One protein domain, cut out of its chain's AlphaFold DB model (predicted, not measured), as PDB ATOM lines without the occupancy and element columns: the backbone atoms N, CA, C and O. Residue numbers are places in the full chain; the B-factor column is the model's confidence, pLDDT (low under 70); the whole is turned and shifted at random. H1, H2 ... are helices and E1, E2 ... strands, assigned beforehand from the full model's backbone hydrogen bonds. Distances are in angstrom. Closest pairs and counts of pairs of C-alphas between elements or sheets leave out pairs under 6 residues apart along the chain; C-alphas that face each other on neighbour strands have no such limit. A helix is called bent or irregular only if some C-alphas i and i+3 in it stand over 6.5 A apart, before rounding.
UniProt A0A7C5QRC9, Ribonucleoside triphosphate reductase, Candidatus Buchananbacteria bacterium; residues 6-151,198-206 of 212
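What this domain is: This is residues 6 to 151 and 198 to 206 of the 212 residues of the protein "Ribonucleoside triphosphate reductase" of Candidatus Buchananbacteria bacterium (UniProt A0A7C5QRC9). Two groups of parts are joined by a long loop stretch: in one, a small sheet of two parallel strands, E1 and E2, has helix H5 over one face and helix H4 next to E1; in the other lie the helices H3 and H6. From H1 the long helix H2 runs past the end of H4 and on outward, and residues 45 to 57 fold back from its far end. The printed part has 155 residues, in the order H1, H2, H3, H4, E1, H5, E2, H6, and its class is mostly helix. It is compact, with a radius of gyration of the C-alphas of 17.0 A and spans of 49 by 44 by 28 A.

Where its parts are: Find C-alpha 6 at (-5.343, -8.827, -5.635); from there H1 runs to residue 13, 10.3 A. H2 takes residues 20 to 44, 36.3 A, and ends at C-alpha 44 at (14.582, -31.305, -16.012). Next come H3, residues 58 to 69, 16.4 A, and H4, residues 98 to 109, 14.9 A; H4 is irregular, with C-alphas 104 and 107 7.4 A apart. E1 is residues 118 to 121, 9.5 A; H5 is residues 129 to 142, 20.1 A; E2 is residues 148 to 151, 9.5 A. H6, residues 198 to 205, 10.7 A, ends at C-alpha 205 at (-3.274, 6.371, -6.485).

How they stand to each other: Begin at H1: it is close to H2 but not clearly touching, with the C-alphas of Leu 9 and Gly 22 closest at 6.3 A. H2 touches H4 with its residues 23 to 27 alone; the closest C-alphas are those of Leu 27 and Leu 108, 6.5 A. These two run the same way at a shallow tilt of 33 degrees, only just short of steep. The closest C-alphas of H4 and E1 are those of Ile 98 and Ile 120, 7.3 A. E1 and E2 are parallel neighbours at 18 degrees; look for N 120 and O 149 at 2.9 A, and N 151 and O 120 at 2.8 A. E1, H5 and E2 form a strand-helix-strand unit, two parallel strands with a helix between, and its crossover is right-handed. H5 is near H4 and E2. H3 and H6 only just touch, with 3 pairs of C-alphas within 8 A, Tyr 60 and Gly 198 closest at 5.0 A. In H1, H2, H3, H5 and H6 every O i to N i+4 pair is within hydrogen-bond range; in H4, 6 of 8 are.

The domain as a whole: Look to Glu 43 and Lys 127 for the two C-alphas farthest apart, 52.9 A. Residues 152 to 197 are not printed, and C-alphas 151 and 198 are 19.2 A apart across that cut. The links H2 to H3 and H3 to H4 are long. No printed residue is under 70 in pLDDT.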
ATOM      1  N   ASN A   6      -4.219  -9.571  -6.197       98.62
ATOM      2  CA  ASN A   6      -5.343  -8.827  -5.635       98.62
ATOM      3  C   ASN A   6      -6.540  -8.787  -6.599       98.62
ATOM      4  O   ASN A   6      -7.652  -9.141  -6.220       98.62
ATOM      5  N   GLU A   7      -6.311  -8.428  -7.861       98.62
ATOM      6  CA  GLU A   7      -7.379  -8.368  -8.860       98.62
ATOM      7  C   GLU A   7      -7.911  -9.767  -9.202       98.62
ATOM      8  O   GLU A   7      -9.113  -9.937  -9.389       98.62
ATOM      9  N   ALA A   8      -7.056 -10.794  -9.212       98.44
ATOM     10  CA  ALA A   8      -7.486 -12.178  -9.381       98.44
ATOM     11  C   ALA A   8      -8.443 -12.619  -8.261       98.44
ATOM     12  O   ALA A   8      -9.476 -13.221  -8.546       98.44
ATOM     13  N   LEU A   9      -8.138 -12.280  -7.003       98.69
ATOM     14  CA  LEU A   9      -9.013 -12.563  -5.864       98.69
ATOM     15  C   LEU A   9     -10.338 -11.805  -5.957       98.69
ATOM     16  O   LEU A   9     -11.386 -12.408  -5.743       98.69
ATOM     17  N   LEU A  10     -10.309 -10.524  -6.331       98.56
ATOM     18  CA  LEU A  10     -11.527  -9.724  -6.490       98.56
ATOM     19  C   LEU A  10     -12.462 -10.337  -7.536       98.56
ATOM     20  O   LEU A  10     -13.657 -10.459  -7.299       98.56
ATOM     21  N   ASN A  11     -11.922 -10.786  -8.670       98.38
ATOM     22  CA  ASN A  11     -12.729 -11.412  -9.719       98.38
ATOM     23  C   ASN A  11     -13.192 -12.836  -9.374       98.38
ATOM     24  O   ASN A  11     -14.240 -13.262  -9.853       98.38
ATOM     25  N   PHE A  12     -12.402 -13.598  -8.611       97.81
ATOM     26  CA  PHE A  12     -12.658 -15.024  -8.379       97.81
ATOM     27  C   PHE A  12     -13.410 -15.315  -7.075       97.81
ATOM     28  O   PHE A  12     -14.239 -16.220  -7.034       97.81
ATOM     29  N   LEU A  13     -13.113 -14.565  -6.011       97.38
ATOM     30  CA  LEU A  13     -13.643 -14.769  -4.659       97.38
ATOM     31  C   LEU A  13     -14.470 -13.589  -4.138       97.38
ATOM     32  O   LEU A  13     -15.046 -13.713  -3.060       97.38
ATOM     33  N   ASP A  14     -14.504 -12.458  -4.852       97.88
ATOM     34  CA  ASP A  14     -15.106 -11.206  -4.369       97.88
ATOM     35  C   ASP A  14     -14.507 -10.749  -3.019       97.88
ATOM     36  O   ASP A  14     -15.179 -10.257  -2.107       97.88
ATOM     37  N   LYS A  15     -13.199 -10.986  -2.862       98.19
ATOM     38  CA  LYS A  15     -12.392 -10.623  -1.691       98.19
ATOM     39  C   LYS A  15     -11.052 -10.069  -2.149       98.19
ATOM     40  O   LYS A  15     -10.526 -10.505  -3.165       98.19
ATOM     41  N   ASP A  16     -10.492  -9.124  -1.405       98.06
ATOM     42  CA  ASP A  16      -9.159  -8.587  -1.688       98.06
ATOM     43  C   ASP A  16      -8.050  -9.421  -1.025       98.06
ATOM     44  O   ASP A  16      -8.302 -10.336  -0.233       98.06
ATOM     45  N   ILE A  17      -6.796  -9.090  -1.334       98.31
ATOM     46  CA  ILE A  17      -5.626  -9.783  -0.781       98.31
ATOM     47  C   ILE A  17      -5.381  -9.514   0.709       98.31
ATOM     48  O   ILE A  17      -4.573 -10.209   1.317       98.31
ATOM     49  N   ALA A  18      -6.030  -8.515   1.305       98.00
ATOM     50  CA  ALA A  18      -5.873  -8.199   2.720       98.00
ATOM     51  C   ALA A  18      -6.848  -8.985   3.608       98.00
ATOM     52  O   ALA A  18      -6.552  -9.230   4.782       98.00
ATOM     53  N   SER A  19      -7.973  -9.429   3.045       98.25
ATOM     54  CA  SER A  19      -8.933 -10.294   3.725       98.25
ATOM     55  C   SER A  19      -8.301 -11.616   4.202       98.25
ATOM     56  O   SER A  19      -7.405 -12.155   3.538       98.25
ATOM     57  N   PRO A  20      -8.759 -12.193   5.331       98.06
ATOM     58  CA  PRO A  20      -8.285 -13.499   5.794       98.06
ATOM     59  C   PRO A  20      -8.411 -14.599   4.728       98.06
ATOM     60  O   PRO A  20      -7.490 -15.398   4.543       98.06
ATOM     61  N   GLU A  21      -9.523 -14.618   3.994       98.31
ATOM     62  CA  GLU A  21      -9.802 -15.575   2.925       98.31
ATOM     63  C   GLU A  21      -8.873 -15.368   1.725       98.31
ATOM     64  O   GLU A  21      -8.283 -16.331   1.231       98.31
ATOM     65  N   GLY A  22      -8.689 -14.118   1.289       98.44
ATOM     66  CA  GLY A  22      -7.813 -13.780   0.169       98.44
ATOM     67  C   GLY A  22      -6.344 -14.077   0.459       98.44
ATOM     68  O   GLY A  22      -5.643 -14.640  -0.389       98.44
ATOM     69  N   ARG A  23      -5.879 -13.803   1.685       98.06
ATOM     70  CA  ARG A  23      -4.534 -14.190   2.145       98.06
ATOM     71  C   ARG A  23      -4.352 -15.698   2.147       98.06
ATOM     72  O   ARG A  23      -3.363 -16.190   1.606       98.06
ATOM     73  N   LYS A  24      -5.308 -16.433   2.723       98.44
ATOM     74  CA  LYS A  24      -5.268 -17.897   2.763       98.44
ATOM     75  C   LYS A  24      -5.200 -18.483   1.351       98.44
ATOM     76  O   LYS A  24      -4.311 -19.284   1.075       98.44
ATOM     77  N   PHE A  25      -6.070 -18.036   0.448       98.56
ATOM     78  CA  PHE A  25      -6.074 -18.503  -0.938       98.56
ATOM     79  C   PHE A  25      -4.773 -18.147  -1.669       98.56
ATOM     80  O   PHE A  25      -4.209 -18.971  -2.386       98.56
ATOM     81  N   THR A  26      -4.230 -16.948  -1.442       98.56
ATOM     82  CA  THR A  26      -2.935 -16.551  -2.014       98.56
ATOM     83  C   THR A  26      -1.810 -17.481  -1.560       98.56
ATOM     84  O   THR A  26      -0.999 -17.907  -2.380       98.56
ATOM     85  N   LEU A  27      -1.762 -17.840  -0.274       98.44
ATOM     86  CA  LEU A  27      -0.774 -18.790   0.252       98.44
ATOM     87  C   LEU A  27      -0.919 -20.179  -0.376       98.44
ATOM     88  O   LEU A  27       0.093 -20.810  -0.684       98.44
ATOM     89  N   GLU A  28      -2.150 -20.647  -0.590       98.31
ATOM     90  CA  GLU A  28      -2.427 -21.912  -1.279       98.31
ATOM     91  C   GLU A  28      -1.902 -21.887  -2.721       98.31
ATOM     92  O   GLU A  28      -1.178 -22.798  -3.124       98.31
ATOM     93  N   VAL A  29      -2.162 -20.806  -3.466       98.25
ATOM     94  CA  VAL A  29      -1.648 -20.620  -4.834       98.25
ATOM     95  C   VAL A  29      -0.118 -20.590  -4.854       98.25
ATOM     96  O   VAL A  29       0.503 -21.307  -5.639       98.25
ATOM     97  N   LEU A  30       0.517 -19.810  -3.974       98.00
ATOM     98  CA  LEU A  30       1.980 -19.718  -3.903       98.00
ATOM     99  C   LEU A  30       2.619 -21.063  -3.533       98.00
ATOM    100  O   LEU A  30       3.659 -21.429  -4.086       98.00
ATOM    101  N   ARG A  31       2.000 -21.821  -2.619       97.62
ATOM    102  CA  ARG A  31       2.443 -23.172  -2.254       97.62
ATOM    103  C   ARG A  31       2.340 -24.124  -3.441       97.62
ATOM    104  O   ARG A  31       3.335 -24.762  -3.769       97.62
ATOM    105  N   PHE A  32       1.194 -24.146  -4.119       97.81
ATOM    106  CA  PHE A  32       0.985 -24.965  -5.311       97.81
ATOM    107  C   PHE A  32       2.020 -24.656  -6.401       97.81
ATOM    108  O   PHE A  32       2.640 -25.563  -6.958       97.81
ATOM    109  N   MET A  33       2.277 -23.370  -6.669       97.38
ATOM    110  CA  MET A  33       3.300 -22.961  -7.634       97.38
ATOM    111  C   MET A  33       4.686 -23.477  -7.236       97.38
ATOM    112  O   MET A  33       5.388 -24.025  -8.080       97.38
ATOM    113  N   LYS A  34       5.079 -23.352  -5.963       96.00
ATOM    114  CA  LYS A  34       6.367 -23.875  -5.477       96.00
ATOM    115  C   LYS A  34       6.489 -25.387  -5.627       96.00
ATOM    116  O   LYS A  34       7.515 -25.858  -6.105       96.00
ATOM    117  N   GLU A  35       5.461 -26.137  -5.243       96.62
ATOM    118  CA  GLU A  35       5.439 -27.596  -5.391       96.62
ATOM    119  C   GLU A  35       5.607 -27.998  -6.858       96.62
ATOM    120  O   GLU A  35       6.397 -28.889  -7.180       96.62
ATOM    121  N   ARG A  36       4.949 -27.273  -7.770       97.19
ATOM    122  CA  ARG A  36       5.085 -27.506  -9.207       97.19
ATOM    123  C   ARG A  36       6.486 -27.180  -9.727       97.19
ATOM    124  O   ARG A  36       7.023 -27.945 -10.524       97.19
ATOM    125  N   LEU A  37       7.103 -26.097  -9.250       96.56
ATOM    126  CA  LEU A  37       8.492 -25.771  -9.586       96.56
ATOM    127  C   LEU A  37       9.451 -26.875  -9.130       96.56
ATOM    128  O   LEU A  37      10.310 -27.269  -9.910       96.56
ATOM    129  N   ILE A  38       9.280 -27.424  -7.922       96.38
ATOM    130  CA  ILE A  38      10.105 -28.538  -7.424       96.38
ATOM    131  C   ILE A  38      10.009 -29.748  -8.360       96.38
ATOM    132  O   ILE A  38      11.039 -30.323  -8.709       96.38
ATOM    133  N   GLN A  39       8.803 -30.105  -8.813       97.81
ATOM    134  CA  GLN A  39       8.615 -31.189  -9.782       97.81
ATOM    135  C   GLN A  39       9.382 -30.920 -11.083       97.81
ATOM    136  O   GLN A  39      10.138 -31.777 -11.528       97.81
ATOM    137  N   TYR A  40       9.286 -29.707 -11.640       97.50
ATOM    138  CA  TYR A  40      10.040 -29.342 -12.843       97.50
ATOM    139  C   TYR A  40      11.556 -29.423 -12.649       97.50
ATOM    140  O   TYR A  40      12.269 -29.823 -13.573       97.50
ATOM    141  N   GLN A  41      12.069 -29.068 -11.467       97.50
ATOM    142  CA  GLN A  41      13.498 -29.208 -11.175       97.50
ATOM    143  C   GLN A  41      13.931 -30.675 -11.191       97.50
ATOM    144  O   GLN A  41      14.963 -30.995 -11.773       97.50
ATOM    145  N   LEU A  42      13.137 -31.570 -10.593       97.31
ATOM    146  CA  LEU A  42      13.420 -33.009 -10.585       97.31
ATOM    147  C   LEU A  42      13.343 -33.616 -11.993       97.31
ATOM    148  O   LEU A  42      14.172 -34.447 -12.345       97.31
ATOM    149  N   GLU A  43      12.375 -33.182 -12.803       98.00
ATOM    150  CA  GLU A  43      12.173 -33.674 -14.170       98.00
ATOM    151  C   GLU A  43      13.268 -33.200 -15.136       98.00
ATOM    152  O   GLU A  43      13.698 -33.952 -16.008       98.00
ATOM    153  N   THR A  44      13.715 -31.948 -15.006       97.62
ATOM    154  CA  THR A  44      14.582 -31.305 -16.012       97.62
ATOM    155  C   THR A  44      16.025 -31.099 -15.562       97.62
ATOM    156  O   THR A  44      16.858 -30.721 -16.380       97.62
ATOM    157  N   SER A  45      16.339 -31.323 -14.282       96.81
ATOM    158  CA  SER A  45      17.627 -30.980 -13.648       96.81
ATOM    159  C   SER A  45      18.016 -29.492 -13.711       96.81
ATOM    160  O   SER A  45      19.144 -29.138 -13.371       96.81
ATOM    161  N   ASN A  46      17.101 -28.603 -14.109       97.69
ATOM    162  CA  ASN A  46      17.307 -27.154 -14.073       97.69
ATOM    163  C   ASN A  46      16.804 -26.573 -12.749       97.69
ATOM    164  O   ASN A  46      15.854 -27.086 -12.165       97.69
ATOM    165  N   LEU A  47      17.401 -25.468 -12.301       95.25
ATOM    166  CA  LEU A  47      16.910 -24.717 -11.145       95.25
ATOM    167  C   LEU A  47      15.825 -23.728 -11.581       95.25
ATOM    168  O   LEU A  47      16.032 -22.951 -12.513       95.25
ATOM    169  N   TYR A  48      14.694 -23.720 -10.875       96.25
ATOM    170  CA  TYR A  48      13.604 -22.770 -11.083       96.25
ATOM    171  C   TYR A  48      13.260 -22.068  -9.775       96.25
ATOM    172  O   TYR A  48      13.248 -22.661  -8.699       96.25
ATOM    173  N   ASN A  49      12.917 -20.791  -9.863       95.25
ATOM    174  CA  ASN A  49      12.563 -19.972  -8.716       95.25
ATOM    175  C   ASN A  49      11.172 -19.348  -8.882       95.25
ATOM    176  O   ASN A  49      10.652 -19.177  -9.988       95.25
ATOM    177  N   LEU A  50      10.559 -18.993  -7.753       95.81
ATOM    178  CA  LEU A  50       9.336 -18.202  -7.738       95.81
ATOM    179  C   LEU A  50       9.698 -16.751  -7.452       95.81
ATOM    180  O   LEU A  50      10.128 -16.423  -6.348       95.81
ATOM    181  N   GLU A  51       9.524 -15.891  -8.448       95.38
ATOM    182  CA  GLU A  51       9.841 -14.464  -8.363       95.38
ATOM    183  C   GLU A  51       8.573 -13.610  -8.256       95.38
ATOM    184  O   GLU A  51       7.600 -13.830  -8.996       95.38
ATOM    185  N   ALA A  52       8.616 -12.611  -7.372       94.94
ATOM    186  CA  ALA A  52       7.658 -11.519  -7.346       94.94
ATOM    187  C   ALA A  52       7.978 -10.575  -8.513       94.94
ATOM    188  O   ALA A  52       8.795  -9.661  -8.405       94.94
ATOM    189  N   THR A  53       7.373 -10.847  -9.671       92.56
ATOM    190  CA  THR A  53       7.675 -10.156 -10.923       92.56
ATOM    191  C   THR A  53       7.459  -8.638 -10.786       92.56
ATOM    192  O   THR A  53       6.336  -8.207 -10.506       92.56
ATOM    193  N   PRO A  54       8.488  -7.804 -11.055       89.94
ATOM    194  CA  PRO A  54       8.367  -6.344 -10.994       89.94
ATOM    195  C   PRO A  54       7.344  -5.778 -11.987       89.94
ATOM    196  O   PRO A  54       6.728  -4.749 -11.736       89.94
ATOM    197  N   ALA A  55       7.172  -6.457 -13.124       91.38
ATOM    198  CA  ALA A  55       6.092  -6.256 -14.085       91.38
ATOM    199  C   ALA A  55       5.840  -4.807 -14.549       91.38
ATOM    200  O   ALA A  55       4.700  -4.458 -14.847       91.38
ATOM    201  N   GLU A  56       6.891  -3.988 -14.681       90.31
ATOM    202  CA  GLU A  56       6.779  -2.550 -14.971       90.31
ATOM    203  C   GLU A  56       5.815  -2.244 -16.131       90.31
ATOM    204  O   GLU A  56       4.840  -1.520 -15.939       90.31
ATOM    205  N   SER A  57       6.025  -2.854 -17.303       92.38
ATOM    206  CA  SER A  57       5.138  -2.698 -18.470       92.38
ATOM    207  C   SER A  57       4.028  -3.751 -18.535       92.38
ATOM    208  O   SER A  57       2.965  -3.518 -19.111       92.38
ATOM    209  N   THR A  58       4.279  -4.941 -17.983       94.94
ATOM    210  CA  THR A  58       3.360  -6.085 -18.075       94.94
ATOM    211  C   THR A  58       2.095  -5.865 -17.247       94.94
ATOM    212  O   THR A  58       1.030  -6.268 -17.702       94.94
ATOM    213  N   SER A  59       2.196  -5.170 -16.108       96.38
ATOM    214  CA  SER A  59       1.064  -4.778 -15.257       96.38
ATOM    215  C   SER A  59      -0.039  -4.075 -16.044       96.38
ATOM    216  O   SER A  59      -1.166  -4.559 -16.098       96.38
ATOM    217  N   TYR A  60       0.315  -2.993 -16.735       97.06
ATOM    218  CA  TYR A  60      -0.607  -2.240 -17.579       97.06
ATOM    219  C   TYR A  60      -1.081  -3.057 -18.786       97.06
ATOM    220  O   TYR A  60      -2.270  -3.150 -19.080       97.06
ATOM    221  N   ARG A  61      -0.139  -3.682 -19.504       97.19
ATOM    222  CA  ARG A  61      -0.431  -4.335 -20.786       97.19
ATOM    223  C   ARG A  61      -1.367  -5.536 -20.647       97.19
ATOM    224  O   ARG A  61      -2.174  -5.757 -21.545       97.19
ATOM    225  N   LEU A  62      -1.221  -6.340 -19.592       97.56
ATOM    226  CA  LEU A  62      -2.109  -7.483 -19.364       97.56
ATOM    227  C   LEU A  62      -3.502  -7.009 -18.952       97.56
ATOM    228  O   LEU A  62      -4.469  -7.420 -19.583       97.56
ATOM    229  N   ALA A  63      -3.592  -6.078 -17.998       97.94
ATOM    230  CA  ALA A  63      -4.869  -5.523 -17.558       97.94
ATOM    231  C   ALA A  63      -5.647  -4.869 -18.712       97.94
ATOM    232  O   ALA A  63      -6.852  -5.064 -18.832       97.94
ATOM    233  N   LEU A  64      -4.959  -4.150 -19.607       97.19
ATOM    234  CA  LEU A  64      -5.575  -3.554 -20.793       97.19
ATOM    235  C   LEU A  64      -6.178  -4.614 -21.727       97.19
ATOM    236  O   LEU A  64      -7.333  -4.495 -22.127       97.19
ATOM    237  N   LYS A  65      -5.425  -5.674 -22.039       97.69
ATOM    238  CA  LYS A  65      -5.904  -6.769 -22.899       97.69
ATOM    239  C   LYS A  65      -7.068  -7.530 -22.278       97.69
ATOM    240  O   LYS A  65      -8.005  -7.906 -22.979       97.69
ATOM    241  N   ASP A  66      -7.010  -7.759 -20.972       97.88
ATOM    242  CA  ASP A  66      -8.092  -8.432 -20.267       97.88
ATOM    243  C   ASP A  66      -9.341  -7.552 -20.228       97.88
ATOM    244  O   ASP A  66     -10.429  -8.068 -20.442       97.88
ATOM    245  N   LYS A  67      -9.204  -6.229 -20.080       96.94
ATOM    246  CA  LYS A  67     -10.316  -5.273 -20.203       96.94
ATOM    247  C   LYS A  67     -10.935  -5.233 -21.599       96.94
ATOM    248  O   LYS A  67     -12.151  -5.118 -21.712       96.94
ATOM    249  N   GLU A  68     -10.129  -5.340 -22.654       96.50
ATOM    250  CA  GLU A  68     -10.626  -5.431 -24.035       96.50
ATOM    251  C   GLU A  68     -11.456  -6.703 -24.253       96.50
ATOM    252  O   GLU A  68     -12.488  -6.669 -24.925       96.50
ATOM    253  N   LYS A  69     -11.017  -7.827 -23.678       97.50
ATOM    254  CA  LYS A  69     -11.682  -9.127 -23.829       97.50
ATOM    255  C   LYS A  69     -12.863  -9.316 -22.873       97.50
ATOM    256  O   LYS A  69     -13.851  -9.951 -23.235       97.50
ATOM    257  N   TYR A  70     -12.747  -8.785 -21.665       97.12
ATOM    258  CA  TYR A  70     -13.684  -8.922 -20.557       97.12
ATOM    259  C   TYR A  70     -13.944  -7.531 -19.956       97.12
ATOM    260  O   TYR A  70     -13.309  -7.153 -18.972       97.12
ATOM    261  N   PRO A  71     -14.875  -6.741 -20.522       95.56
ATOM    262  CA  PRO A  71     -15.090  -5.349 -20.106       95.56
ATOM    263  C   PRO A  71     -15.356  -5.168 -18.601       95.56
ATOM    264  O   PRO A  71     -14.887  -4.200 -17.986       95.56
ATOM    265  N   ASP A  72     -16.043  -6.142 -18.001       96.44
ATOM    266  CA  ASP A  72     -16.464  -6.130 -16.598       96.44
ATOM    267  C   ASP A  72     -15.405  -6.667 -15.621       96.44
ATOM    268  O   ASP A  72     -15.621  -6.607 -14.414       96.44
ATOM    269  N   ILE A  73     -14.247  -7.145 -16.103       98.06
ATOM    270  CA  ILE A  73     -13.178  -7.651 -15.227       98.06
ATOM    271  C   ILE A  73     -12.731  -6.572 -14.239       98.06
ATOM    272  O   ILE A  73     -12.555  -5.412 -14.602       98.06
ATOM    273  N   ILE A  74     -12.524  -6.911 -12.978       98.25
ATOM    274  CA  ILE A  74     -12.041  -5.961 -11.977       98.25
ATOM    275  C   ILE A  74     -10.525  -5.799 -12.146       98.25
ATOM    276  O   ILE A  74      -9.787  -6.781 -12.166       98.25
ATOM    277  N   THR A  75     -10.063  -4.557 -12.277       98.25
ATOM    278  CA  THR A  75      -8.642  -4.178 -12.343       98.25
ATOM    279  C   THR A  75      -8.396  -2.991 -11.415       98.25
ATOM    280  O   THR A  75      -9.341  -2.263 -11.109       98.25
ATOM    281  N   ALA A  76      -7.144  -2.747 -11.023       97.75
ATOM    282  CA  ALA A  76      -6.765  -1.479 -10.403       97.75
ATOM    283  C   ALA A  76      -6.685  -0.356 -11.457       97.75
ATOM    284  O   ALA A  76      -6.745  -0.619 -12.669       97.75
ATOM    285  N   GLY A  77      -6.541   0.889 -11.001       96.31
ATOM    286  CA  GLY A  77      -6.514   2.060 -11.866       96.31
ATOM    287  C   GLY A  77      -7.883   2.441 -12.429       96.31
ATOM    288  O   GLY A  77      -8.947   1.995 -11.993       96.31
ATOM    289  N   THR A  78      -7.861   3.271 -13.467       95.19
ATOM    290  CA  THR A  78      -9.081   3.756 -14.123       95.19
ATOM    291  C   THR A  78      -9.475   2.884 -15.313       95.19
ATOM    292  O   THR A  78      -8.668   2.150 -15.873       95.19
ATOM    293  N   LYS A  79     -10.710   3.050 -15.812       90.31
ATOM    294  CA  LYS A  79     -11.156   2.398 -17.062       90.31
ATOM    295  C   LYS A  79     -10.232   2.678 -18.256       90.31
ATOM    296  O   LYS A  79     -10.143   1.853 -19.155       90.31
ATOM    297  N   LYS A  80      -9.599   3.858 -18.288       93.94
ATOM    298  CA  LYS A  80      -8.688   4.265 -19.370       93.94
ATOM    299  C   LYS A  80      -7.273   3.744 -19.162       93.94
ATOM    300  O   LYS A  80      -6.581   3.497 -20.143       93.94
ATOM    301  N   VAL A  81      -6.842   3.626 -17.909       97.06
ATOM    302  CA  VAL A  81      -5.484   3.216 -17.555       97.06
ATOM    303  C   VAL A  81      -5.545   2.086 -16.519       97.06
ATOM    304  O   VAL A  81      -5.191   2.302 -15.359       97.06
ATOM    305  N   PRO A  82      -6.036   0.893 -16.907       97.81
ATOM    306  CA  PRO A  82      -6.132  -0.236 -15.994       97.81
ATOM    307  C   PRO A  82      -4.753  -0.844 -15.756       97.81
ATOM    308  O   PRO A  82      -3.936  -0.930 -16.673       97.81
ATOM    309  N   TYR A  83      -4.493  -1.324 -14.549       98.19
ATOM    310  CA  TYR A  83      -3.263  -2.051 -14.251       98.19
ATOM    311  C   TYR A  83      -3.510  -3.164 -13.230       98.19
ATOM    312  O   TYR A  83      -4.546  -3.210 -12.564       98.19
ATOM    313  N   TYR A  84      -2.550  -4.081 -13.128       98.25
ATOM    314  CA  TYR A  84      -2.535  -5.116 -12.098       98.25
ATOM    315  C   TYR A  84      -1.553  -4.778 -10.987       98.25
ATOM    316  O   TYR A  84      -0.406  -4.401 -11.250       98.25
ATOM    317  N   THR A  85      -1.981  -4.973  -9.747       97.25
ATOM    318  CA  THR A  85      -1.131  -4.832  -8.572       97.25
ATOM    319  C   THR A  85       0.049  -5.801  -8.685       97.25
ATOM    320  O   THR A  85      -0.092  -6.956  -9.099       97.25
ATOM    321  N   ASN A  86       1.256  -5.322  -8.379       95.94
ATOM    322  CA  ASN A  86       2.470  -6.110  -8.572       95.94
ATOM    323  C   ASN A  86       2.429  -7.403  -7.741       95.94
ATOM    324  O   ASN A  86       2.298  -7.355  -6.524       95.94
ATOM    325  N   SER A  87       2.640  -8.556  -8.383       96.44
ATOM    326  CA  SER A  87       2.763  -9.856  -7.699       96.44
ATOM    327  C   SER A  87       1.612 -10.134  -6.712       96.44
ATOM    328  O   SER A  87       0.457 -10.211  -7.129       96.44
ATOM    329  N   THR A  88       1.932 -10.288  -5.424       97.50
ATOM    330  CA  THR A  88       1.005 -10.455  -4.289       97.50
ATOM    331  C   THR A  88       1.089  -9.282  -3.311       97.50
ATOM    332  O   THR A  88       0.843  -9.434  -2.113       97.50
ATOM    333  N   GLN A  89       1.488  -8.111  -3.809       96.81
ATOM    334  CA  GLN A  89       1.515  -6.892  -3.014       96.81
ATOM    335  C   GLN A  89       0.091  -6.446  -2.674       96.81
ATOM    336  O   GLN A  89      -0.873  -6.790  -3.364       96.81
ATOM    337  N   LEU A  90      -0.029  -5.658  -1.609       97.94
ATOM    338  CA  LEU A  90      -1.260  -4.927  -1.318       97.94
ATOM    339  C   LEU A  90      -1.543  -3.901  -2.429       97.94
ATOM    340  O   LEU A  90      -0.595  -3.397  -3.044       97.94
ATOM    341  N   PRO A  91      -2.820  -3.538  -2.655       97.56
ATOM    342  CA  PRO A  91      -3.161  -2.357  -3.440       97.56
ATOM    343  C   PRO A  91      -2.399  -1.131  -2.934       97.56
ATOM    344  O   PRO A  91      -2.254  -0.926  -1.727       97.56
ATOM    345  N   VAL A  92      -1.924  -0.290  -3.851       95.81
ATOM    346  CA  VAL A  92      -1.038   0.843  -3.520       95.81
ATOM    347  C   VAL A  92      -1.687   1.916  -2.648       95.81
ATOM    348  O   VAL A  92      -0.986   2.752  -2.090       95.81
ATOM    349  N   ASN A  93      -3.010   1.889  -2.516       96.31
ATOM    350  CA  ASN A  93      -3.819   2.804  -1.721       96.31
ATOM    351  C   ASN A  93      -4.436   2.156  -0.467       96.31
ATOM    352  O   ASN A  93      -5.294   2.770   0.165       96.31
ATOM    353  N   TYR A  94      -4.024   0.933  -0.109       97.62
ATOM    354  CA  TYR A  94      -4.678   0.128   0.928       97.62
ATOM    355  C   TYR A  94      -4.580   0.737   2.341       97.62
ATOM    356  O   TYR A  94      -5.596   0.939   2.999       97.62
ATOM    357  N   THR A  95      -3.371   1.051   2.817       96.62
ATOM    358  CA  THR A  95      -3.138   1.601   4.166       96.62
ATOM    359  C   THR A  95      -1.914   2.515   4.185       96.62
ATOM    360  O   THR A  95      -1.019   2.380   3.354       96.62
ATOM    361  N   ASP A  96      -1.880   3.450   5.131       95.69
ATOM    362  CA  ASP A  96      -0.713   4.265   5.498       95.69
ATOM    363  C   ASP A  96      -0.032   3.775   6.787       95.69
ATOM    364  O   ASP A  96       1.006   4.326   7.167       95.69
ATOM    365  N   ASP A  97      -0.557   2.726   7.437       96.31
ATOM    366  CA  ASP A  97       0.115   2.039   8.544       96.31
ATOM    367  C   ASP A  97       1.100   0.994   8.003       96.31
ATOM    368  O   ASP A  97       0.742  -0.088   7.526       96.31
ATOM    369  N   ILE A  98       2.390   1.304   8.140       95.50
ATOM    370  CA  ILE A  98       3.476   0.418   7.728       95.50
ATOM    371  C   ILE A  98       3.430  -0.943   8.433       95.50
ATOM    372  O   ILE A  98       3.720  -1.964   7.816       95.50
ATOM    373  N   PHE A  99       3.065  -0.995   9.716       95.75
ATOM    374  CA  PHE A  99       3.068  -2.240  10.480       95.75
ATOM    375  C   PHE A  99       1.856  -3.102  10.150       95.75
ATOM    376  O   PHE A  99       1.960  -4.326  10.204       95.75
ATOM    377  N   GLU A 100       0.725  -2.494   9.795       97.31
ATOM    378  CA  GLU A 100      -0.402  -3.222   9.214       97.31
ATOM    379  C   GLU A 100       0.002  -3.875   7.895       97.31
ATOM    380  O   GLU A 100      -0.125  -5.092   7.753       97.31
ATOM    381  N   ALA A 101       0.571  -3.093   6.975       97.56
ATOM    382  CA  ALA A 101       1.007  -3.606   5.685       97.56
ATOM    383  C   ALA A 101       2.044  -4.732   5.833       97.56
ATOM    384  O   ALA A 101       1.901  -5.783   5.208       97.56
ATOM    385  N   LEU A 102       3.032  -4.566   6.721       97.25
ATOM    386  CA  LEU A 102       4.025  -5.601   7.028       97.25
ATOM    387  C   LEU A 102       3.377  -6.877   7.582       97.25
ATOM    388  O   LEU A 102       3.704  -7.960   7.110       97.25
ATOM    389  N   ARG A 103       2.419  -6.783   8.518       97.62
ATOM    390  CA  ARG A 103       1.707  -7.962   9.059       97.62
ATOM    391  C   ARG A 103       0.949  -8.740   7.983       97.62
ATOM    392  O   ARG A 103       0.880  -9.965   8.057       97.62
ATOM    393  N   LEU A 104       0.364  -8.045   7.013       97.88
ATOM    394  CA  LEU A 104      -0.381  -8.674   5.920       97.88
ATOM    395  C   LEU A 104       0.546  -9.293   4.866       97.88
ATOM    396  O   LEU A 104       0.175 -10.279   4.230       97.88
ATOM    397  N   GLN A 105       1.736  -8.721   4.680       97.62
ATOM    398  CA  GLN A 105       2.647  -9.073   3.595       97.62
ATOM    399  C   GLN A 105       3.770 -10.029   4.002       97.62
ATOM    400  O   GLN A 105       4.251 -10.745   3.131       97.62
ATOM    401  N   ASP A 106       4.161 -10.096   5.280       97.38
ATOM    402  CA  ASP A 106       5.327 -10.870   5.739       97.38
ATOM    403  C   ASP A 106       5.312 -12.315   5.228       97.38
ATOM    404  O   ASP A 106       6.171 -12.735   4.454       97.38
ATOM    405  N   GLU A 107       4.252 -13.048   5.561       96.69
ATOM    406  CA  GLU A 107       4.121 -14.457   5.200       96.69
ATOM    407  C   GLU A 107       4.048 -14.679   3.682       96.69
ATOM    408  O   GLU A 107       4.632 -15.639   3.170       96.69
ATOM    409  N   LEU A 108       3.356 -13.786   2.960       97.06
ATOM    410  CA  LEU A 108       3.193 -13.855   1.506       97.06
ATOM    411  C   LEU A 108       4.530 -13.637   0.799       97.06
ATOM    412  O   LEU A 108       4.900 -14.409  -0.086       97.06
ATOM    413  N   GLN A 109       5.270 -12.607   1.209       96.56
ATOM    414  CA  GLN A 109       6.536 -12.250   0.586       96.56
ATOM    415  C   GLN A 109       7.620 -13.299   0.877       96.56
ATOM    416  O   GLN A 109       8.395 -13.642  -0.016       96.56
ATOM    417  N   CYS A 110       7.607 -13.930   2.052       96.06
ATOM    418  CA  CYS A 110       8.498 -15.050   2.366       96.06
ATOM    419  C   CYS A 110       8.244 -16.323   1.537       96.06
ATOM    420  O   CYS A 110       9.063 -17.242   1.571       96.06
ATOM    421  N   GLN A 111       7.147 -16.418   0.773       96.06
ATOM    422  CA  GLN A 111       6.943 -17.559  -0.126       96.06
ATOM    423  C   GLN A 111       7.803 -17.488  -1.395       96.06
ATOM    424  O   GLN A 111       7.970 -18.513  -2.056       96.06
ATOM    425  N   TYR A 112       8.327 -16.316  -1.760       96.50
ATOM    426  CA  TYR A 112       9.142 -16.158  -2.962       96.50
ATOM    427  C   TYR A 112      10.576 -16.632  -2.730       96.50
ATOM    428  O   TYR A 112      11.228 -16.246  -1.767       96.50
ATOM    429  N   THR A 113      11.090 -17.437  -3.659       94.25
ATOM    430  CA  THR A 113      12.465 -17.966  -3.620       94.25
ATOM    431  C   THR A 113      13.404 -17.249  -4.585       94.25
ATOM    432  O   THR A 113      14.617 -17.323  -4.436       94.25
ATOM    433  N   GLY A 114      12.849 -16.565  -5.587       91.25
ATOM    434  CA  GLY A 114      13.601 -15.882  -6.636       91.25
ATOM    435  C   GLY A 114      13.888 -14.413  -6.376       91.25
ATOM    436  O   GLY A 114      14.729 -13.835  -7.053       91.25
ATOM    437  N   GLY A 115      13.194 -13.826  -5.405       89.44
ATOM    438  CA  GLY A 115      13.297 -12.414  -5.082       89.44
ATOM    439  C   GLY A 115      11.926 -11.795  -4.864       89.44
ATOM    440  O   GLY A 115      10.966 -12.067  -5.588       89.44
ATOM    441  N   THR A 116      11.860 -10.955  -3.840       94.94
ATOM    442  CA  THR A 116      10.750 -10.051  -3.561       94.94
ATOM    443  C   THR A 116      11.303  -8.786  -2.920       94.94
ATOM    444  O   THR A 116      12.432  -8.773  -2.429       94.94
ATOM    445  N   VAL A 117      10.517  -7.720  -2.940       95.19
ATOM    446  CA  VAL A 117      10.811  -6.459  -2.276       95.19
ATOM    447  C   VAL A 117       9.518  -5.891  -1.710       95.19
ATOM    448  O   VAL A 117       8.490  -5.870  -2.382       95.19
ATOM    449  N   PHE A 118       9.572  -5.407  -0.473       95.81
ATOM    450  CA  PHE A 118       8.501  -4.606   0.105       95.81
ATOM    451  C   PHE A 118       8.893  -3.126   0.080       95.81
ATOM    452  O   PHE A 118       9.902  -2.707   0.661       95.81
ATOM    453  N   HIS A 119       8.121  -2.320  -0.646       95.00
ATOM    454  CA  HIS A 119       8.396  -0.895  -0.783       95.00
ATOM    455  C   HIS A 119       7.683  -0.088   0.288       95.00
ATOM    456  O   HIS A 119       6.460  -0.056   0.341       95.00
ATOM    457  N   ILE A 120       8.464   0.628   1.089       95.44
ATOM    458  CA  ILE A 120       7.958   1.596   2.049       95.44
ATOM    459  C   ILE A 120       8.091   2.973   1.390       95.44
ATOM    460  O   ILE A 120       9.177   3.557   1.373       95.44
ATOM    461  N   PHE A 121       7.010   3.463   0.787       94.81
ATOM    462  CA  PHE A 121       6.949   4.790   0.167       94.81
ATOM    463  C   PHE A 121       6.645   5.861   1.223       94.81
ATOM    464  O   PHE A 121       5.691   5.707   1.973       94.81
ATOM    465  N   LEU A 122       7.476   6.904   1.315       90.31
ATOM    466  CA  LEU A 122       7.575   7.787   2.494       90.31
ATOM    467  C   LEU A 122       7.048   9.213   2.306       90.31
ATOM    468  O   LEU A 122       7.120  10.008   3.242       90.31
ATOM    469  N   GLY A 123       6.601   9.569   1.102       85.31
ATOM    470  CA  GLY A 123       6.367  10.965   0.741       85.31
ATOM    471  C   GLY A 123       7.654  11.737   0.652       85.31
ATOM    472  O   GLY A 123       8.287  11.779  -0.396       85.31
ATOM    473  N   GLU A 124       8.099  12.301   1.761       85.06
ATOM    474  CA  GLU A 124       9.352  13.039   1.821       85.06
ATOM    475  C   GLU A 124      10.441  12.232   2.529       85.06
ATOM    476  O   GLU A 124      10.221  11.171   3.119       85.06
ATOM    477  N   LYS A 125      11.677  12.733   2.477       86.25
ATOM    478  CA  LYS A 125      12.765  12.115   3.235       86.25
ATOM    479  C   LYS A 125      12.513  12.251   4.741       86.25
ATOM    480  O   LYS A 125      12.169  13.322   5.241       86.25
ATOM    481  N   ILE A 126      12.797  11.186   5.483       86.19
ATOM    482  CA  ILE A 126      12.794  11.220   6.947       86.19
ATOM    483  C   ILE A 126      14.029  12.001   7.411       86.19
ATOM    484  O   ILE A 126      15.156  11.659   7.049       86.19
ATOM    485  N   LYS A 127      13.825  13.050   8.215       86.62
ATOM    486  CA  LYS A 127      14.919  13.911   8.708       86.62
ATOM    487  C   LYS A 127      15.655  13.309   9.905       86.62
ATOM    488  O   LYS A 127      16.861  13.505  10.038       86.62
ATOM    489  N   ASP A 128      14.952  12.563  10.754       91.19
ATOM    490  CA  ASP A 128      15.543  11.924  11.928       91.19
ATOM    491  C   ASP A 128      16.169  10.562  11.583       91.19
ATOM    492  O   ASP A 128      15.492   9.549  11.399       91.19
ATOM    493  N   ILE A 129      17.501  10.529  11.549       92.56
ATOM    494  CA  ILE A 129      18.293   9.315  11.311       92.56
ATOM    495  C   ILE A 129      18.050   8.253  12.395       92.56
ATOM    496  O   ILE A 129      18.090   7.056  12.102       92.56
ATOM    497  N   GLN A 130      17.812   8.650  13.647       94.50
ATOM    498  CA  GLN A 130      17.550   7.698  14.727       94.50
ATOM    499  C   GLN A 130      16.180   7.045  14.561       94.50
ATOM    500  O   GLN A 130      16.063   5.839  14.787       94.50
ATOM    501  N   ALA A 131      15.175   7.792  14.098       91.62
ATOM    502  CA  ALA A 131      13.877   7.230  13.733       91.62
ATOM    503  C   ALA A 131      14.017   6.181  12.618       91.62
ATOM    504  O   ALA A 131      13.504   5.071  12.760       91.62
ATOM    505  N   VAL A 132      14.798   6.471  11.568       93.75
ATOM    506  CA  VAL A 132      15.083   5.512  10.482       93.75
ATOM    507  C   VAL A 132      15.739   4.236  11.011       93.75
ATOM    508  O   VAL A 132      15.291   3.133  10.699       93.75
ATOM    509  N   LYS A 133      16.782   4.363  11.841       94.88
ATOM    510  CA  LYS A 133      17.485   3.209  12.425       94.88
ATOM    511  C   LYS A 133      16.554   2.346  13.271       94.88
ATOM    512  O   LYS A 133      16.532   1.129  13.100       94.88
ATOM    513  N   LYS A 134      15.768   2.975  14.150       95.19
ATOM    514  CA  LYS A 134      14.791   2.281  14.999       95.19
ATOM    515  C   LYS A 134      13.721   1.585  14.168       95.19
ATOM    516  O   LYS A 134      13.355   0.463  14.496       95.19
ATOM    517  N   LEU A 135      13.249   2.216  13.091       94.06
ATOM    518  CA  LEU A 135      12.281   1.611  12.184       94.06
ATOM    519  C   LEU A 135      12.852   0.353  11.527       94.06
ATOM    520  O   LEU A 135      12.246  -0.707  11.634       94.06
ATOM    521  N   ILE A 136      14.037   0.447  10.917       95.44
ATOM    522  CA  ILE A 136      14.710  -0.695  10.280       95.44
ATOM    523  C   ILE A 136      14.910  -1.826  11.293       95.44
ATOM    524  O   ILE A 136      14.525  -2.961  11.025       95.44
ATOM    525  N   GLN A 137      15.448  -1.513  12.477       96.44
ATOM    526  CA  GLN A 137      15.641  -2.502  13.535       96.44
ATOM    527  C   GLN A 137      14.315  -3.159  13.926       96.44
ATOM    528  O   GLN A 137      14.240  -4.381  14.000       96.44
ATOM    529  N   LYS A 138      13.253  -2.373  14.132       95.81
ATOM    530  CA  LYS A 138      11.936  -2.893  14.503       95.81
ATOM    531  C   LYS A 138      11.360  -3.794  13.412       95.81
ATOM    532  O   LYS A 138      10.794  -4.824  13.755       95.81
ATOM    533  N   ILE A 139      11.524  -3.453  12.134       96.44
ATOM    534  CA  ILE A 139      11.050  -4.292  11.029       96.44
ATOM    535  C   ILE A 139      11.778  -5.639  11.048       96.44
ATOM    536  O   ILE A 139      11.141  -6.669  11.227       96.44
ATOM    537  N   PHE A 140      13.108  -5.638  10.980       96.50
ATOM    538  CA  PHE A 140      13.883  -6.884  10.903       96.50
ATOM    539  C   PHE A 140      13.923  -7.695  12.207       96.50
ATOM    540  O   PHE A 140      14.331  -8.850  12.192       96.50
ATOM    541  N   THR A 141      13.503  -7.121  13.341       97.25
ATOM    542  CA  THR A 141      13.354  -7.869  14.604       97.25
ATOM    543  C   THR A 141      11.993  -8.564  14.714       97.25
ATOM    544  O   THR A 141      11.880  -9.550  15.432       97.25
ATOM    545  N   ASN A 142      10.952  -8.052  14.045       97.06
ATOM    546  CA  ASN A 142       9.572  -8.537  14.214       97.06
ATOM    547  C   ASN A 142       8.994  -9.226  12.969       97.06
ATOM    548  O   ASN A 142       7.938  -9.845  13.069       97.06
ATOM    549  N   PHE A 143       9.650  -9.103  11.815       97.44
ATOM    550  CA  PHE A 143       9.187  -9.638  10.538       97.44
ATOM    551  C   PHE A 143      10.328 -10.341   9.796       97.44
ATOM    552  O   PHE A 143      11.504 -10.051  10.019       97.44
ATOM    553  N   HIS A 144       9.968 -11.246   8.890       96.38
ATOM    554  CA  HIS A 144      10.876 -12.127   8.157       96.38
ATOM    555  C   HIS A 144      11.116 -11.689   6.706       96.38
ATOM    556  O   HIS A 144      11.903 -12.338   6.009       96.38
ATOM    557  N   LEU A 145      10.448 -10.626   6.233       93.25
ATOM    558  CA  LEU A 145      10.603 -10.125   4.866       93.25
ATOM    559  C   LEU A 145      12.086 -10.004   4.482       93.25
ATOM    560  O   LEU A 145      12.855  -9.327   5.171       93.25
ATOM    561  N   PRO A 146      12.495 -10.594   3.347       88.44
ATOM    562  CA  PRO A 146      13.908 -10.692   2.999       88.44
ATOM    563  C   PRO A 146      14.496  -9.357   2.532       88.44
ATOM    564  O   PRO A 146      15.707  -9.154   2.600       88.44
ATOM    565  N   TYR A 147      13.657  -8.448   2.028       94.75
ATOM    566  CA  TYR A 147      14.111  -7.197   1.441       94.75
ATOM    567  C   TYR A 147      13.044  -6.105   1.535       94.75
ATOM    568  O   TYR A 147      11.907  -6.275   1.092       94.75
ATOM    569  N   ILE A 148      13.444  -4.955   2.077       95.56
ATOM    570  CA  ILE A 148      12.630  -3.740   2.140       95.56
ATOM    571  C   ILE A 148      13.357  -2.573   1.475       95.56
ATOM    572  O   ILE A 148      14.588  -2.540   1.402       95.56
ATOM    573  N   THR A 149      12.603  -1.560   1.061       95.31
ATOM    574  CA  THR A 149      13.171  -0.266   0.658       95.31
ATOM    575  C   THR A 149      12.483   0.867   1.395       95.31
ATOM    576  O   THR A 149      11.270   0.842   1.554       95.31
ATOM    577  N   LEU A 150      13.252   1.881   1.791       94.50
ATOM    578  CA  LEU A 150      12.737   3.183   2.203       94.50
ATOM    579  C   LEU A 150      12.818   4.111   0.989       94.50
ATOM    580  O   LEU A 150      13.915   4.411   0.513       94.50
ATOM    581  N   THR A 151      11.670   4.506   0.448       93.94
ATOM    582  CA  THR A 151      11.585   5.264  -0.804       93.94
ATOM    583  C   THR A 151      10.919   6.616  -0.560       93.94
ATOM    584  O   THR A 151       9.691   6.691  -0.542       93.94
ATOM    585  N   GLY A 198       0.535   3.171 -16.978       96.06
ATOM    586  CA  GLY A 198       0.015   2.382 -15.859       96.06
ATOM    587  C   GLY A 198       0.784   2.617 -14.565       96.06
ATOM    588  O   GLY A 198       0.174   2.780 -13.518       96.06
ATOM    589  N   LYS A 199       2.115   2.728 -14.631       96.12
ATOM    590  CA  LYS A 199       2.927   3.073 -13.455       96.12
ATOM    591  C   LYS A 199       2.755   4.524 -13.015       96.12
ATOM    592  O   LYS A 199       2.851   4.798 -11.825       96.12
ATOM    593  N   GLN A 200       2.474   5.441 -13.940       96.81
ATOM    594  CA  GLN A 200       2.070   6.800 -13.580       96.81
ATOM    595  C   GLN A 200       0.715   6.808 -12.863       96.81
ATOM    596  O   GLN A 200       0.551   7.562 -11.912       96.81
ATOM    597  N   GLU A 201      -0.242   5.984 -13.293       97.38
ATOM    598  CA  GLU A 201      -1.541   5.872 -12.623       97.38
ATOM    599  C   GLU A 201      -1.412   5.243 -11.234       97.38
ATOM    600  O   GLU A 201      -1.889   5.816 -10.262       97.38
ATOM    601  N   GLU A 202      -0.656   4.150 -11.121       96.38
ATOM    602  CA  GLU A 202      -0.320   3.533  -9.835       96.38
ATOM    603  C   GLU A 202       0.334   4.540  -8.876       96.38
ATOM    604  O   GLU A 202       0.020   4.566  -7.689       96.38
ATOM    605  N   PHE A 203       1.242   5.387  -9.375       95.75
ATOM    606  CA  PHE A 203       1.886   6.419  -8.566       95.75
ATOM    607  C   PHE A 203       0.887   7.455  -8.036       95.75
ATOM    608  O   PHE A 203       0.977   7.824  -6.872       95.75
ATOM    609  N   LYS A 204      -0.082   7.891  -8.852       95.62
ATOM    610  CA  LYS A 204      -1.109   8.863  -8.431       95.62
ATOM    611  C   LYS A 204      -2.048   8.307  -7.366       95.62
ATOM    612  O   LYS A 204      -2.509   9.060  -6.517       95.62
ATOM    613  N   GLU A 205      -2.380   7.022  -7.450       96.06
ATOM    614  CA  GLU A 205      -3.274   6.371  -6.485       96.06
ATOM    615  C   GLU A 205      -2.558   6.014  -5.181       96.06
ATOM    616  O   GLU A 205      -3.203   5.772  -4.163       96.06
ATOM    617  N   ARG A 206      -1.225   5.975  -5.196       94.81
ATOM    618  CA  ARG A 206      -0.407   5.502  -4.087       94.81
ATOM    619  C   ARG A 206      -0.654   6.296  -2.808       94.81
ATOM    620  O   ARG A 206      -0.496   7.513  -2.766       94.81
TER     621      ARG A 206